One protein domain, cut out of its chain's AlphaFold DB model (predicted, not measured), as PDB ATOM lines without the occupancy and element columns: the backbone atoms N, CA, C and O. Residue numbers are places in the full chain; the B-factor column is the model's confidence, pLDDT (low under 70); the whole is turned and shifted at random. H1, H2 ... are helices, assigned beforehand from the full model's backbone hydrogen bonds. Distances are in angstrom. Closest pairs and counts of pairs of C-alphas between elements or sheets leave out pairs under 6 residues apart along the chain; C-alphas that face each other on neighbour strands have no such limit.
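What this domain is: This is residues 25 to 54 and 86 to 164 of the 192 residues of the protein "Hypothetical protein" of Rotaria sp. Silwood2 (UniProt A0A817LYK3). The long helix H3 is the core of this model, with H1 and H4 both running back along it the opposite way, so that the three make a triangle in cross-section rather than a row. H3 and H4 form a hairpin that opens away from its turn; H5 folds back from the far end of H4 toward the first part of H3, while H2 meets that part of H3 with its residues 42 to 46 alone, about perpendicular to it, and the rest of H2 leads away from the three. Residues 155 to 164 then cross the first end of H3, and residues 140 to 145 stick out where H4 turns into H5. The printed part has 109 residues, with five named helices in the order H1 H2 H3 H4 H5 and no named strand, and its class is all helix. The whole is only just loose, close to compact, with a radius of gyration of the C-alphas of 15.9 A and spans of 48 by 35 by 21 A.

How they stand to each other: Start with H1, residues 25 to 39, and look from its Ala 26 to Ser 111 of H3, residues 91 to 114: these are the closest C-alphas of the two helices, 5.6 A apart. H1 and H3 touch at a shallow tilt of 14 degrees, opposite ways, and H3 does so with residues 107 to 114 alone. Next comes H2, residues 41 to 54, which only just touches H1, and only at the corner by their link, with 3 pairs of C-alphas within 8 A. The closest of these, Met 37 and Ser 44, are 5.6 A apart, and the lines of H1 and H2 are about perpendicular at 77 degrees. With residues 42 to 46 alone, H2 touches residues 92 to 100 of H3; the closest C-alphas, of Ile 43 and Gly 96, are 4.5 A apart, and the lines are about perpendicular at 89 degrees. H3 is the hub, touching three other helices, and has a kink of 26 degrees near residue 104. It forms a helical hairpin with H4, residues 121 to 139, at a shallow tilt of 20 degrees, opposite ways; the closest C-alphas, of Phe 114 and Val 124, are 6.0 A apart. H1 and H4 are near each other, with 5 pairs of C-alphas within 10 A. H5, residues 141 to 154, is close to H3 but not clearly touching it, at a steep tilt of 63 degrees, with the C-alphas of Phe 95 and Val 151 closest at 6.5 A. H5 is apart from H1 and from H2, and H2 is apart from H4. Leaving out the corner of H1 and H2, 2 of the 3 pairs that touch are at a shallow tilt, only just a mostly aligned packing. In H1, H2, H4 and H5 every O i to N i+4 pair is within hydrogen-bond range; in H3 it is 19 of 20.

Where its parts are: Find C-alpha 25 at (53.357, -58.820, 26.867); from there H1 runs 21.3 A to C-alpha 39. H2 measures 19.6 A from C-alpha 41 to C-alpha 54. Find C-alpha 91 at (48.090, -25.061, 29.221), where H3 begins its 34.1 A to C-alpha 114. H4 covers 27.3 A from C-alpha 121 to C-alpha 139, and H5 covers 19.6 A from C-alpha 141 to C-alpha 154 at (39.950, -27.036, 22.994).

The domain as a whole: Look at Asp 118 and Val 163 for the two C-alphas farthest apart, at 48.4 A. Residues 55 to 85 are cut out, on the link from H2 to H3, and C-alphas 54 and 86 are 16.0 A apart across the cut. Of the links that are printed whole, H1 to H2 and H4 to H5 are tight and H3 to H4 is short. The mean pLDDT of the printed part is 88.5, and no printed residue is under 70.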
ATOM      1  N   VAL A  25      53.265 -59.948  27.800       86.38
ATOM      2  CA  VAL A  25      53.357 -58.820  26.867       86.38
ATOM      3  C   VAL A  25      52.621 -57.588  27.402       86.38
ATOM      4  O   VAL A  25      53.081 -56.468  27.203       86.38
ATOM      5  N   ALA A  26      51.547 -57.785  28.175       86.12
ATOM      6  CA  ALA A  26      50.886 -56.708  28.912       86.12
ATOM      7  C   ALA A  26      51.842 -55.999  29.891       86.12
ATOM      8  O   ALA A  26      51.898 -54.777  29.914       86.12
ATOM      9  N   HIS A  27      52.677 -56.747  30.624       86.94
ATOM     10  CA  HIS A  27      53.681 -56.142  31.502       86.94
ATOM     11  C   HIS A  27      54.772 -55.410  30.716       86.94
ATOM     12  O   HIS A  27      55.199 -54.335  31.124       86.94
ATOM     13  N   CYS A  28      55.216 -55.962  29.584       89.50
ATOM     14  CA  CYS A  28      56.160 -55.270  28.706       89.50
ATOM     15  C   CYS A  28      55.580 -53.942  28.199       89.50
ATOM     16  O   CYS A  28      56.288 -52.939  28.180       89.50
ATOM     17  N   LEU A  29      54.296 -53.924  27.830       91.50
ATOM     18  CA  LEU A  29      53.601 -52.707  27.424       91.50
ATOM     19  C   LEU A  29      53.552 -51.682  28.560       91.50
ATOM     20  O   LEU A  29      53.893 -50.525  28.332       91.50
ATOM     21  N   ASP A  30      53.201 -52.101  29.777       89.81
ATOM     22  CA  ASP A  30      53.178 -51.213  30.945       89.81
ATOM     23  C   ASP A  30      54.551 -50.580  31.215       89.81
ATOM     24  O   ASP A  30      54.633 -49.386  31.505       89.81
ATOM     25  N   LEU A  31      55.638 -51.351  31.083       90.06
ATOM     26  CA  LEU A  31      57.004 -50.835  31.226       90.06
ATOM     27  C   LEU A  31      57.333 -49.789  30.154       90.06
ATOM     28  O   LEU A  31      57.844 -48.725  30.485       90.06
ATOM     29  N   VAL A  32      56.988 -50.051  28.891       90.81
ATOM     30  CA  VAL A  32      57.203 -49.097  27.789       90.81
ATOM     31  C   VAL A  32      56.421 -47.803  28.016       90.81
ATOM     32  O   VAL A  32      56.941 -46.713  27.784       90.81
ATOM     33  N   VAL A  33      55.177 -47.905  28.488       89.94
ATOM     34  CA  VAL A  33      54.347 -46.737  28.800       89.94
ATOM     35  C   VAL A  33      54.934 -45.943  29.964       89.94
ATOM     36  O   VAL A  33      54.984 -44.715  29.894       89.94
ATOM     37  N   HIS A  34      55.421 -46.618  31.007       88.12
ATOM     38  CA  HIS A  34      56.096 -45.969  32.128       88.12
ATOM     39  C   HIS A  34      57.361 -45.223  31.673       88.12
ATOM     40  O   HIS A  34      57.521 -44.042  31.976       88.12
ATOM     41  N   ASP A  35      58.222 -45.875  30.891       90.12
ATOM     42  CA  ASP A  35      59.448 -45.264  30.367       90.12
ATOM     43  C   ASP A  35      59.151 -44.056  29.464       90.12
ATOM     44  O   ASP A  35      59.885 -43.065  29.483       90.12
ATOM     45  N   LEU A  36      58.062 -44.106  28.688       86.06
ATOM     46  CA  LEU A  36      57.592 -42.984  27.873       86.06
ATOM     47  C   LEU A  36      57.118 -41.811  28.741       86.06
ATOM     48  O   LEU A  36      57.424 -40.652  28.454       86.06
ATOM     49  N   MET A  37      56.373 -42.100  29.807       84.88
ATOM     50  CA  MET A  37      55.889 -41.085  30.741       84.88
ATOM     51  C   MET A  37      57.034 -40.352  31.439       84.88
ATOM     52  O   MET A  37      56.949 -39.137  31.609       84.88
ATOM     53  N   ASP A  38      58.104 -41.060  31.798       85.75
ATOM     54  CA  ASP A  38      59.289 -40.459  32.419       85.75
ATOM     55  C   ASP A  38      60.041 -39.516  31.467       85.75
ATOM     56  O   ASP A  38      60.660 -38.546  31.910       85.75
ATOM     57  N   GLN A  39      59.956 -39.755  30.157       87.25
ATOM     58  CA  GLN A  39      60.593 -38.921  29.137       87.25
ATOM     59  C   GLN A  39      59.740 -37.705  28.742       87.25
ATOM     60  O   GLN A  39      60.286 -36.668  28.367       87.25
ATOM     61  N   CYS A  40      58.411 -37.788  28.862       86.31
ATOM     62  CA  CYS A  40      57.509 -36.698  28.499       86.31
ATOM     63  C   CYS A  40      57.132 -35.836  29.714       86.31
ATOM     64  O   CYS A  40      56.204 -36.144  30.468       86.31
ATOM     65  N   ALA A  41      57.801 -34.689  29.865       86.62
ATOM     66  CA  ALA A  41      57.577 -33.775  30.988       86.62
ATOM     67  C   ALA A  41      56.112 -33.313  31.113       86.62
ATOM     68  O   ALA A  41      55.597 -33.208  32.224       86.62
ATOM     69  N   SER A  42      55.424 -33.061  29.996       86.75
ATOM     70  CA  SER A  42      54.015 -32.638  29.983       86.75
ATOM     71  C   SER A  42      53.093 -33.697  30.596       86.75
ATOM     72  O   SER A  42      52.254 -33.377  31.439       86.75
ATOM     73  N   ILE A  43      53.287 -34.969  30.232       88.00
ATOM     74  CA  ILE A  43      52.512 -36.096  30.769       88.00
ATOM     75  C   ILE A  43      52.892 -36.358  32.227       88.00
ATOM     76  O   ILE A  43      52.005 -36.470  33.072       88.00
ATOM     77  N   SER A  44      54.189 -36.398  32.546       87.38
ATOM     78  CA  SER A  44      54.674 -36.622  33.913       87.38
ATOM     79  C   SER A  44      54.138 -35.563  34.882       87.38
ATOM     80  O   SER A  44      53.506 -35.896  35.886       87.38
ATOM     81  N   ASN A  45      54.270 -34.276  34.540       87.88
ATOM     82  CA  ASN A  45      53.747 -33.171  35.349       87.88
ATOM     83  C   ASN A  45      52.226 -33.249  35.514       87.88
ATOM     84  O   ASN A  45      51.707 -33.011  36.606       87.88
ATOM     85  N   CYS A  46      51.509 -33.596  34.441       88.75
ATOM     86  CA  CYS A  46      50.068 -33.798  34.486       88.75
ATOM     87  C   CYS A  46      49.689 -34.915  35.468       88.75
ATOM     88  O   CYS A  46      48.847 -34.717  36.341       88.75
ATOM     89  N   ILE A  47      50.337 -36.073  35.374       87.12
ATOM     90  CA  ILE A  47      50.036 -37.239  36.211       87.12
ATOM     91  C   ILE A  47      50.411 -36.997  37.673       87.12
ATOM     92  O   ILE A  47      49.658 -37.392  38.563       87.12
ATOM     93  N   LEU A  48      51.511 -36.290  37.940       88.31
ATOM     94  CA  LEU A  48      51.863 -35.846  39.289       88.31
ATOM     95  C   LEU A  48      50.790 -34.921  39.873       88.31
ATOM     96  O   LEU A  48      50.365 -35.128  41.007       88.31
ATOM     97  N   CYS A  49      50.289 -33.965  39.089       87.31
ATOM     98  CA  CYS A  49      49.206 -33.083  39.519       87.31
ATOM     99  C   CYS A  49      47.908 -33.870  39.789       87.31
ATOM    100  O   CYS A  49      47.275 -33.681  40.827       87.31
ATOM    101  N   VAL A  50      47.544 -34.826  38.924       87.38
ATOM    102  CA  VAL A  50      46.400 -35.729  39.149       87.38
ATOM    103  C   VAL A  50      46.581 -36.550  40.427       87.38
ATOM    104  O   VAL A  50      45.648 -36.665  41.222       87.38
ATOM    105  N   LYS A  51      47.779 -37.089  40.668       87.75
ATOM    106  CA  LYS A  51      48.102 -37.808  41.903       87.75
ATOM    107  C   LYS A  51      47.948 -36.908  43.126       87.75
ATOM    108  O   LYS A  51      47.326 -37.332  44.095       87.75
ATOM    109  N   ASP A  52      48.440 -35.673  43.068       85.44
ATOM    110  CA  ASP A  52      48.303 -34.710  44.159       85.44
ATOM    111  C   ASP A  52      46.837 -34.359  44.441       85.44
ATOM    112  O   ASP A  52      46.467 -34.218  45.608       85.44
ATOM    113  N   ILE A  53      45.997 -34.259  43.403       83.75
ATOM    114  CA  ILE A  53      44.544 -34.079  43.534       83.75
ATOM    115  C   ILE A  53      43.921 -35.300  44.212       83.75
ATOM    116  O   ILE A  53      43.182 -35.152  45.182       83.75
ATOM    117  N   ILE A  54      44.235 -36.509  43.744       83.31
ATOM    118  CA  ILE A  54      43.719 -37.755  44.319       83.31
ATOM    119  C   ILE A  54      44.133 -37.889  45.787       83.31
ATOM    120  O   ILE A  54      43.295 -38.201  46.628       83.31
ATOM    121  N   GLY A  86      45.783 -23.519  40.403       82.75
ATOM    122  CA  GLY A  86      46.763 -22.824  39.575       82.75
ATOM    123  C   GLY A  86      47.546 -23.736  38.625       82.75
ATOM    124  O   GLY A  86      47.992 -23.256  37.586       82.75
ATOM    125  N   GLN A  87      47.729 -25.021  38.949       84.19
ATOM    126  CA  GLN A  87      48.354 -26.009  38.062       84.19
ATOM    127  C   GLN A  87      47.385 -26.516  36.989       84.19
ATOM    128  O   GLN A  87      47.765 -26.544  35.822       84.19
ATOM    129  N   ILE A  88      46.143 -26.837  37.363       84.62
ATOM    130  CA  ILE A  88      45.104 -27.350  36.452       84.62
ATOM    131  C   ILE A  88      44.780 -26.336  35.344       84.62
ATOM    132  O   ILE A  88      44.567 -26.713  34.198       84.62
ATOM    133  N   ASN A  89      44.808 -25.038  35.661       84.25
ATOM    134  CA  ASN A  89      44.536 -23.962  34.699       84.25
ATOM    135  C   ASN A  89      45.717 -23.627  33.763       84.25
ATOM    136  O   ASN A  89      45.645 -22.655  32.999       84.25
ATOM    137  N   LYS A  90      46.836 -24.359  33.835       87.62
ATOM    138  CA  LYS A  90      47.961 -24.181  32.905       87.62
ATOM    139  C   LYS A  90      47.722 -24.970  31.630       87.62
ATOM    140  O   LYS A  90      47.316 -26.128  31.681       87.62
ATOM    141  N   PHE A  91      48.103 -24.375  30.505       89.38
ATOM    142  CA  PHE A  91      48.090 -25.061  29.221       89.38
ATOM    143  C   PHE A  91      48.907 -26.362  29.244       89.38
ATOM    144  O   PHE A  91      48.416 -27.371  28.762       89.38
ATOM    145  N   ASP A  92      50.081 -26.391  29.895       88.62
ATOM    146  CA  ASP A  92      50.909 -27.606  30.045       88.62
ATOM    147  C   ASP A  92      50.133 -28.804  30.606       88.62
ATOM    148  O   ASP A  92      50.297 -29.932  30.145       88.62
ATOM    149  N   PHE A  93      49.289 -28.558  31.612       89.06
ATOM    150  CA  PHE A  93      48.481 -29.598  32.240       89.06
ATOM    151  C   PHE A  93      47.409 -30.102  31.270       89.06
ATOM    152  O   PHE A  93      47.261 -31.306  31.080       89.06
ATOM    153  N   PHE A  94      46.703 -29.184  30.608       90.00
ATOM    154  CA  PHE A  94      45.675 -29.527  29.626       90.00
ATOM    155  C   PHE A  94      46.248 -30.250  28.400       90.00
ATOM    156  O   PHE A  94      45.694 -31.253  27.950       90.00
ATOM    157  N   PHE A  95      47.394 -29.791  27.897       92.25
ATOM    158  CA  PHE A  95      48.141 -30.447  26.833       92.25
ATOM    159  C   PHE A  95      48.580 -31.851  27.262       92.25
ATOM    160  O   PHE A  95      48.332 -32.814  26.541       92.25
ATOM    161  N   GLY A  96      49.139 -31.994  28.470       91.88
ATOM    162  CA  GLY A  96      49.489 -33.288  29.057       91.88
ATOM    163  C   GLY A  96      48.294 -34.239  29.183       91.88
ATOM    164  O   GLY A  96      48.435 -35.422  28.880       91.88
ATOM    165  N   LEU A  97      47.105 -33.737  29.538       92.25
ATOM    166  CA  LEU A  97      45.867 -34.525  29.559       92.25
ATOM    167  C   LEU A  97      45.459 -35.003  28.163       92.25
ATOM    168  O   LEU A  97      45.127 -36.174  27.993       92.25
ATOM    169  N   LYS A  98      45.470 -34.115  27.163       93.25
ATOM    170  CA  LYS A  98      45.101 -34.455  25.779       93.25
ATOM    171  C   LYS A  98      46.087 -35.443  25.160       93.25
ATOM    172  O   LYS A  98      45.666 -36.416  24.539       93.25
ATOM    173  N   LEU A  99      47.382 -35.232  25.385       91.81
ATOM    174  CA  LEU A  99      48.441 -36.124  24.925       91.81
ATOM    175  C   LEU A  99      48.384 -37.481  25.641       91.81
ATOM    176  O   LEU A  99      48.438 -38.526  24.997       91.81
ATOM    177  N   GLY A 100      48.194 -37.475  26.962       92.25
ATOM    178  CA  GLY A 100      47.984 -38.690  27.744       92.25
ATOM    179  C   GLY A 100      46.752 -39.460  27.273       92.25
ATOM    180  O   GLY A 100      46.822 -40.666  27.086       92.25
ATOM    181  N   HIS A 101      45.640 -38.778  26.991       92.69
ATOM    182  CA  HIS A 101      44.445 -39.418  26.442       92.69
ATOM    183  C   HIS A 101      44.713 -40.093  25.089       92.69
ATOM    184  O   HIS A 101      44.271 -41.224  24.880       92.69
ATOM    185  N   LEU A 102      45.461 -39.439  24.195       91.44
ATOM    186  CA  LEU A 102      45.848 -39.991  22.896       91.44
ATOM    187  C   LEU A 102      46.672 -41.277  23.045       91.44
ATOM    188  O   LEU A 102      46.344 -42.286  22.422       91.44
ATOM    189  N   ILE A 103      47.699 -41.249  23.898       90.88
ATOM    190  CA  ILE A 103      48.607 -42.382  24.125       90.88
ATOM    191  C   ILE A 103      47.887 -43.510  24.868       90.88
ATOM    192  O   ILE A 103      47.876 -44.644  24.393       90.88
ATOM    193  N   PHE A 104      47.236 -43.209  25.994       91.81
ATOM    194  CA  PHE A 104      46.619 -44.228  26.844       91.81
ATOM    195  C   PHE A 104      45.428 -44.913  26.190       91.81
ATOM    196  O   PHE A 104      45.206 -46.093  26.430       91.81
ATOM    197  N   THR A 105      44.680 -44.222  25.327       92.75
ATOM    198  CA  THR A 105      43.596 -44.865  24.567       92.75
ATOM    199  C   THR A 105      44.134 -45.958  23.646       92.75
ATOM    200  O   THR A 105      43.490 -46.990  23.453       92.75
ATOM    201  N   ASP A 106      45.315 -45.751  23.075       91.56
ATOM    202  CA  ASP A 106      45.923 -46.690  22.140       91.56
ATOM    203  C   ASP A 106      46.628 -47.828  22.857       91.56
ATOM    204  O   ASP A 106      46.474 -48.990  22.476       91.56
ATOM    205  N   THR A 107      47.325 -47.517  23.946       92.38
ATOM    206  CA  THR A 107      47.964 -48.537  24.775       92.38
ATOM    207  C   THR A 107      46.924 -49.383  25.507       92.38
ATOM    208  O   THR A 107      47.120 -50.583  25.638       92.38
ATOM    209  N   GLU A 108      45.773 -48.831  25.899       92.38
ATOM    210  CA  GLU A 108      44.657 -49.602  26.467       92.38
ATOM    211  C   GLU A 108      44.066 -50.588  25.449       92.38
ATOM    212  O   GLU A 108      43.823 -51.750  25.778       92.38
ATOM    213  N   LYS A 109      43.871 -50.169  24.188       90.94
ATOM    214  CA  LYS A 109      43.428 -51.083  23.116       90.94
ATOM    215  C   LYS A 109      44.419 -52.226  22.924       90.94
ATOM    216  O   LYS A 109      44.007 -53.378  22.796       90.94
ATOM    217  N   LEU A 110      45.710 -51.905  22.929       91.88
ATOM    218  CA  LEU A 110      46.771 -52.893  22.795       91.88
ATOM    219  C   LEU A 110      46.822 -53.840  24.005       91.88
ATOM    220  O   LEU A 110      46.905 -55.052  23.834       91.88
ATOM    221  N   SER A 111      46.670 -53.309  25.218       92.50
ATOM    222  CA  SER A 111      46.616 -54.088  26.458       92.50
ATOM    223  C   SER A 111      45.449 -55.077  26.456       92.50
ATOM    224  O   SER A 111      45.634 -56.254  26.768       92.50
ATOM    225  N   ARG A 112      44.261 -54.645  26.009       90.31
ATOM    226  CA  ARG A 112      43.095 -55.528  25.830       90.31
ATOM    227  C   ARG A 112      43.344 -56.624  24.802       90.31
ATOM    228  O   ARG A 112      42.971 -57.765  25.049       90.31
ATOM    229  N   ALA A 113      43.984 -56.296  23.681       88.81
ATOM    230  CA  ALA A 113      44.348 -57.288  22.672       88.81
ATOM    231  C   ALA A 113      45.324 -58.336  23.234       88.81
ATOM    232  O   ALA A 113      45.118 -59.527  23.022       88.81
ATOM    233  N   PHE A 114      46.328 -57.914  24.008       89.38
ATOM    234  CA  PHE A 114      47.329 -58.805  24.613       89.38
ATOM    235  C   PHE A 114      46.775 -59.717  25.713       89.38
ATOM    236  O   PHE A 114      47.412 -60.710  26.057       89.38
ATOM    237  N   GLN A 115      45.632 -59.361  26.297       88.19
ATOM    238  CA  GLN A 115      44.977 -60.118  27.367       88.19
ATOM    239  C   GLN A 115      43.784 -60.948  26.865       88.19
ATOM    240  O   GLN A 115      43.125 -61.608  27.668       88.19
ATOM    241  N   SER A 116      43.484 -60.911  25.563       88.50
ATOM    242  CA  SER A 116      42.400 -61.698  24.973       88.50
ATOM    243  C   SER A 116      42.695 -63.197  25.076       88.50
ATOM    244  O   SER A 116      43.816 -63.630  24.821       88.50
ATOM    245  N   SER A 117      41.682 -64.007  25.400       85.50
ATOM    246  CA  SER A 117      41.819 -65.471  25.450       85.50
ATOM    247  C   SER A 117      42.168 -66.088  24.097       85.50
ATOM    248  O   SER A 117      42.752 -67.167  24.051       85.50
ATOM    249  N   ASP A 118      41.828 -65.388  23.015       88.12
ATOM    250  CA  ASP A 118      41.923 -65.894  21.648       88.12
ATOM    251  C   ASP A 118      43.137 -65.324  20.893       88.12
ATOM    252  O   ASP A 118      43.282 -65.571  19.699       88.12
ATOM    253  N   CYS A 119      44.010 -64.544  21.550       85.19
ATOM    254  CA  CYS A 119      45.174 -63.965  20.878       85.19
ATOM    255  C   CYS A 119      46.333 -64.963  20.787       85.19
ATOM    256  O   CYS A 119      46.714 -65.597  21.774       85.19
ATOM    257  N   CYS A 120      46.954 -65.053  19.613       88.19
ATOM    258  CA  CYS A 120      48.245 -65.706  19.458       88.19
ATOM    259  C   CYS A 120      49.390 -64.679  19.413       88.19
ATOM    260  O   CYS A 120      49.188 -63.466  19.321       88.19
ATOM    261  N   LEU A 121      50.630 -65.173  19.459       85.94
ATOM    262  CA  LEU A 121      51.825 -64.325  19.426       85.94
ATOM    263  C   LEU A 121      51.901 -63.465  18.150       85.94
ATOM    264  O   LEU A 121      52.366 -62.330  18.200       85.94
ATOM    265  N   GLN A 122      51.429 -63.984  17.013       90.19
ATOM    266  CA  GLN A 122      51.410 -63.233  15.756       90.19
ATOM    267  C   GLN A 122      50.452 -62.037  15.834       90.19
ATOM    268  O   GLN A 122      50.820 -60.941  15.419       90.19
ATOM    269  N   ASP A 123      49.264 -62.225  16.418       89.75
ATOM    270  CA  ASP A 123      48.278 -61.150  16.589       89.75
ATOM    271  C   ASP A 123      48.840 -60.030  17.465       89.75
ATOM    272  O   ASP A 123      48.682 -58.847  17.164       89.75
ATOM    273  N   VAL A 124      49.558 -60.414  18.523       89.06
ATOM    274  CA  VAL A 124      50.275 -59.499  19.412       89.06
ATOM    275  C   VAL A 124      51.286 -58.650  18.636       89.06
ATOM    276  O   VAL A 124      51.284 -57.425  18.776       89.06
ATOM    277  N   PHE A 125      52.128 -59.269  17.800       90.44
ATOM    278  CA  PHE A 125      53.111 -58.536  16.997       90.44
ATOM    279  C   PHE A 125      52.442 -57.591  16.000       90.44
ATOM    280  O   PHE A 125      52.789 -56.412  15.958       90.44
ATOM    281  N   CYS A 126      51.436 -58.066  15.261       92.56
ATOM    282  CA  CYS A 126      50.711 -57.237  14.302       92.56
ATOM    283  C   CYS A 126      50.020 -56.041  14.981       92.56
ATOM    284  O   CYS A 126      50.062 -54.923  14.465       92.56
ATOM    285  N   ALA A 127      49.420 -56.243  16.158       92.19
ATOM    286  CA  ALA A 127      48.791 -55.166  16.917       92.19
ATOM    287  C   ALA A 127      49.820 -54.136  17.416       92.19
ATOM    288  O   ALA A 127      49.575 -52.929  17.333       92.19
ATOM    289  N   ALA A 128      50.982 -54.593  17.891       92.38
ATOM    290  CA  ALA A 128      52.062 -53.714  18.331       92.38
ATOM    291  C   ALA A 128      52.620 -52.880  17.169       92.38
ATOM    292  O   ALA A 128      52.761 -51.661  17.293       92.38
ATOM    293  N   GLU A 129      52.878 -53.505  16.018       94.06
ATOM    294  CA  GLU A 129      53.345 -52.819  14.810       94.06
ATOM    295  C   GLU A 129      52.346 -51.760  14.336       94.06
ATOM    296  O   GLU A 129      52.737 -50.627  14.050       94.06
ATOM    297  N   ALA A 130      51.048 -52.074  14.324       93.25
ATOM    298  CA  ALA A 130      50.009 -51.120  13.941       93.25
ATOM    299  C   ALA A 130      49.999 -49.867  14.839       93.25
ATOM    300  O   ALA A 130      49.872 -48.744  14.339       93.25
ATOM    301  N   ILE A 131      50.178 -50.037  16.153       91.88
ATOM    302  CA  ILE A 131      50.278 -48.926  17.114       91.88
ATOM    303  C   ILE A 131      51.558 -48.114  16.878       91.88
ATOM    304  O   ILE A 131      51.501 -46.885  16.848       91.88
ATOM    305  N   ILE A 132      52.697 -48.771  16.632       92.19
ATOM    306  CA  ILE A 132      53.965 -48.096  16.307       92.19
ATOM    307  C   ILE A 132      53.815 -47.247  15.042       92.19
ATOM    308  O   ILE A 132      54.197 -46.076  15.035       92.19
ATOM    309  N   HIS A 133      53.228 -47.798  13.978       92.75
ATOM    310  CA  HIS A 133      52.965 -47.058  12.744       92.75
ATOM    311  C   HIS A 133      52.041 -45.865  12.979       92.75
ATOM    312  O   HIS A 133      52.277 -44.784  12.438       92.75
ATOM    313  N   ARG A 134      51.017 -46.031  13.820       90.75
ATOM    314  CA  ARG A 134      50.141 -44.928  14.195       90.75
ATOM    315  C   ARG A 134      50.894 -43.820  14.931       90.75
ATOM    316  O   ARG A 134      50.719 -42.661  14.567       90.75
ATOM    317  N   PHE A 135      51.699 -44.145  15.940       89.62
ATOM    318  CA  PHE A 135      52.451 -43.136  16.690       89.62
ATOM    319  C   PHE A 135      53.478 -42.418  15.819       89.62
ATOM    320  O   PHE A 135      53.568 -41.198  15.901       89.62
ATOM    321  N   ARG A 136      54.160 -43.129  14.913       90.44
ATOM    322  CA  ARG A 136      55.040 -42.495  13.919       90.44
ATOM    323  C   ARG A 136      54.285 -41.497  13.048       90.44
ATOM    324  O   ARG A 136      54.743 -40.379  12.891       90.44
ATOM    325  N   ARG A 137      53.092 -41.858  12.566       88.38
ATOM    326  CA  ARG A 137      52.263 -40.940  11.773       88.38
ATOM    327  C   ARG A 137      51.839 -39.699  12.562       88.38
ATOM    328  O   ARG A 137      51.740 -38.619  12.007       88.38
ATOM    329  N   ILE A 138      51.564 -39.839  13.859       85.12
ATOM    330  CA  ILE A 138      51.210 -38.696  14.718       85.12
ATOM    331  C   ILE A 138      52.409 -37.762  14.928       85.12
ATOM    332  O   ILE A 138      52.207 -36.562  15.075       85.12
ATOM    333  N   GLN A 139      53.631 -38.302  14.927       83.75
ATOM    334  CA  GLN A 139      54.865 -37.518  15.026       83.75
ATOM    335  C   GLN A 139      55.198 -36.738  13.747       83.75
ATOM    336  O   GLN A 139      56.053 -35.861  13.806       83.75
ATOM    337  N   ASP A 140      54.545 -37.022  12.614       89.50
ATOM    338  CA  ASP A 140      54.710 -36.217  11.402       89.50
ATOM    339  C   ASP A 140      54.296 -34.762  11.678       89.50
ATOM    340  O   ASP A 140      53.222 -34.530  12.240       89.50
ATOM    341  N   ASP A 141      55.096 -33.791  11.221       84.88
ATOM    342  CA  ASP A 141      54.912 -32.356  11.505       84.88
ATOM    343  C   ASP A 141      53.471 -31.877  11.269       84.88
ATOM    344  O   ASP A 141      52.883 -31.213  12.116       84.88
ATOM    345  N   ILE A 142      52.859 -32.300  10.159       89.06
ATOM    346  CA  ILE A 142      51.481 -31.937   9.796       89.06
ATOM    347  C   ILE A 142      50.472 -32.486  10.814       89.06
ATOM    348  O   ILE A 142      49.529 -31.802  11.209       89.06
ATOM    349  N   ASN A 143      50.633 -33.743  11.230       88.88
ATOM    350  CA  ASN A 143      49.703 -34.371  12.166       88.88
ATOM    351  C   ASN A 143      49.886 -33.812  13.580       88.88
ATOM    352  O   ASN A 143      48.895 -33.643  14.297       88.88
ATOM    353  N   PHE A 144      51.124 -33.490  13.955       90.25
ATOM    354  CA  PHE A 144      51.417 -32.796  15.197       90.25
ATOM    355  C   PHE A 144      50.805 -31.392  15.212       90.25
ATOM    356  O   PHE A 144      50.099 -31.067  16.163       90.25
ATOM    357  N   GLU A 145      50.986 -30.598  14.153       91.00
ATOM    358  CA  GLU A 145      50.410 -29.254  14.023       91.00
ATOM    359  C   GLU A 145      48.877 -29.301  14.138       91.00
ATOM    360  O   GLU A 145      48.266 -28.538  14.892       91.00
ATOM    361  N   LEU A 146      48.227 -30.247  13.451       92.25
ATOM    362  CA  LEU A 146      46.778 -30.451  13.552       92.25
ATOM    363  C   LEU A 146      46.343 -30.793  14.982       92.25
ATOM    364  O   LEU A 146      45.352 -30.248  15.477       92.25
ATOM    365  N   PHE A 147      47.080 -31.675  15.659       92.31
ATOM    366  CA  PHE A 147      46.821 -32.013  17.056       92.31
ATOM    367  C   PHE A 147      47.013 -30.799  17.972       92.31
ATOM    368  O   PHE A 147      46.122 -30.491  18.764       92.31
ATOM    369  N   TYR A 148      48.129 -30.082  17.847       91.94
ATOM    370  CA  TYR A 148      48.449 -28.915  18.661       91.94
ATOM    371  C   TYR A 148      47.391 -27.821  18.502       91.94
ATOM    372  O   TYR A 148      46.843 -27.348  19.499       91.94
ATOM    373  N   ASN A 149      47.017 -27.488  17.266       92.69
ATOM    374  CA  ASN A 149      45.977 -26.504  16.978       92.69
ATOM    375  C   ASN A 149      44.615 -26.913  17.551       92.69
ATOM    376  O   ASN A 149      43.898 -26.075  18.106       92.69
ATOM    377  N   GLN A 150      44.272 -28.202  17.489       93.06
ATOM    378  CA  GLN A 150      43.061 -28.708  18.129       93.06
ATOM    379  C   GLN A 150      43.126 -28.559  19.653       93.06
ATOM    380  O   GLN A 150      42.141 -28.149  20.263       93.06
ATOM    381  N   VAL A 151      44.271 -28.837  20.280       92.94
ATOM    382  CA  VAL A 151      44.449 -28.662  21.728       92.94
ATOM    383  C   VAL A 151      44.372 -27.189  22.125       92.94
ATOM    384  O   VAL A 151      43.727 -26.873  23.123       92.94
ATOM    385  N   VAL A 152      44.972 -26.280  21.350       92.31
ATOM    386  CA  VAL A 152      44.864 -24.830  21.571       92.31
ATOM    387  C   VAL A 152      43.404 -24.403  21.542       92.31
ATOM    388  O   VAL A 152      42.946 -23.781  22.501       92.31
ATOM    389  N   LYS A 153      42.660 -24.816  20.513       92.62
ATOM    390  CA  LYS A 153      41.230 -24.524  20.379       92.62
ATOM    391  C   LYS A 153      40.408 -25.108  21.529       92.62
ATOM    392  O   LYS A 153      39.592 -24.411  22.118       92.62
ATOM    393  N   ASP A 154      40.649 -26.365  21.893       91.12
ATOM    394  CA  ASP A 154      39.950 -27.036  22.994       91.12
ATOM    395  C   ASP A 154      40.270 -26.418  24.360       91.12
ATOM    396  O   ASP A 154      39.493 -26.574  25.300       91.12
ATOM    397  N   SER A 155      41.423 -25.759  24.493       90.00
ATOM    398  CA  SER A 155      41.860 -25.125  25.738       90.00
ATOM    399  C   SER A 155      41.225 -23.751  25.977       90.00
ATOM    400  O   SER A 155      41.330 -23.214  27.090       90.00
ATOM    401  N   GLU A 156      40.569 -23.184  24.958       88.56
ATOM    402  CA  GLU A 156      39.901 -21.889  25.037       88.56
ATOM    403  C   GLU A 156      38.805 -21.925  26.110       88.56
ATOM    404  O   GLU A 156      37.896 -22.749  26.087       88.56
ATOM    405  N   GLY A 157      38.914 -21.034  27.097       79.12
ATOM    406  CA  GLY A 157      37.979 -20.961  28.225       79.12
ATOM    407  C   GLY A 157      38.328 -21.855  29.419       79.12
ATOM    408  O   GLY A 157      37.775 -21.638  30.495       79.12
ATOM    409  N   PHE A 158      39.280 -22.785  29.283       76.88
ATOM    410  CA  PHE A 158      39.719 -23.656  30.383       76.88
ATOM    411  C   PHE A 158      41.087 -23.284  30.951       76.88
ATOM    412  O   PHE A 158      41.325 -23.457  32.143       76.88
ATOM    413  N   THR A 159      42.005 -22.782  30.120       84.38
ATOM    414  CA  THR A 159      43.375 -22.475  30.557       84.38
ATOM    415  C   THR A 159      43.847 -21.100  30.111       84.38
ATOM    416  O   THR A 159      43.288 -20.471  29.212       84.38
ATOM    417  N   LYS A 160      44.917 -20.615  30.748       79.25
ATOM    418  CA  LYS A 160      45.685 -19.482  30.215       79.25
ATOM    419  C   LYS A 160      46.422 -19.922  28.950       79.25
ATOM    420  O   LYS A 160      46.918 -21.044  28.904       79.25
ATOM    421  N   ARG A 161      46.557 -19.014  27.974       75.25
ATOM    422  CA  ARG A 161      47.300 -19.248  26.721       75.25
ATOM    423  C   ARG A 161      48.702 -19.805  27.006       75.25
ATOM    424  O   ARG A 161      49.327 -19.403  27.991       75.25
ATOM    425  N   SER A 162      49.187 -20.697  26.139       79.19
ATOM    426  CA  SER A 162      50.545 -21.240  26.213       79.19
ATOM    427  C   SER A 162      51.580 -20.110  26.245       79.19
ATOM    428  O   SER A 162      51.492 -19.136  25.495       79.19
ATOM    429  N   VAL A 163      52.568 -20.236  27.127       74.88
ATOM    430  CA  VAL A 163      53.694 -19.304  27.229       74.88
ATOM    431  C   VAL A 163      54.962 -20.132  27.249       74.88
ATOM    432  O   VAL A 163      55.031 -21.120  27.978       74.88
ATOM    433  N   LEU A 164      55.972 -19.708  26.489       74.25
ATOM    434  CA  LEU A 164      57.284 -20.338  26.524       74.25
ATOM    435  C   LEU A 164      57.808 -20.398  27.967       74.25
ATOM    436  O   LEU A 164      57.791 -19.375  28.670       74.25
TER     437      LEU A 164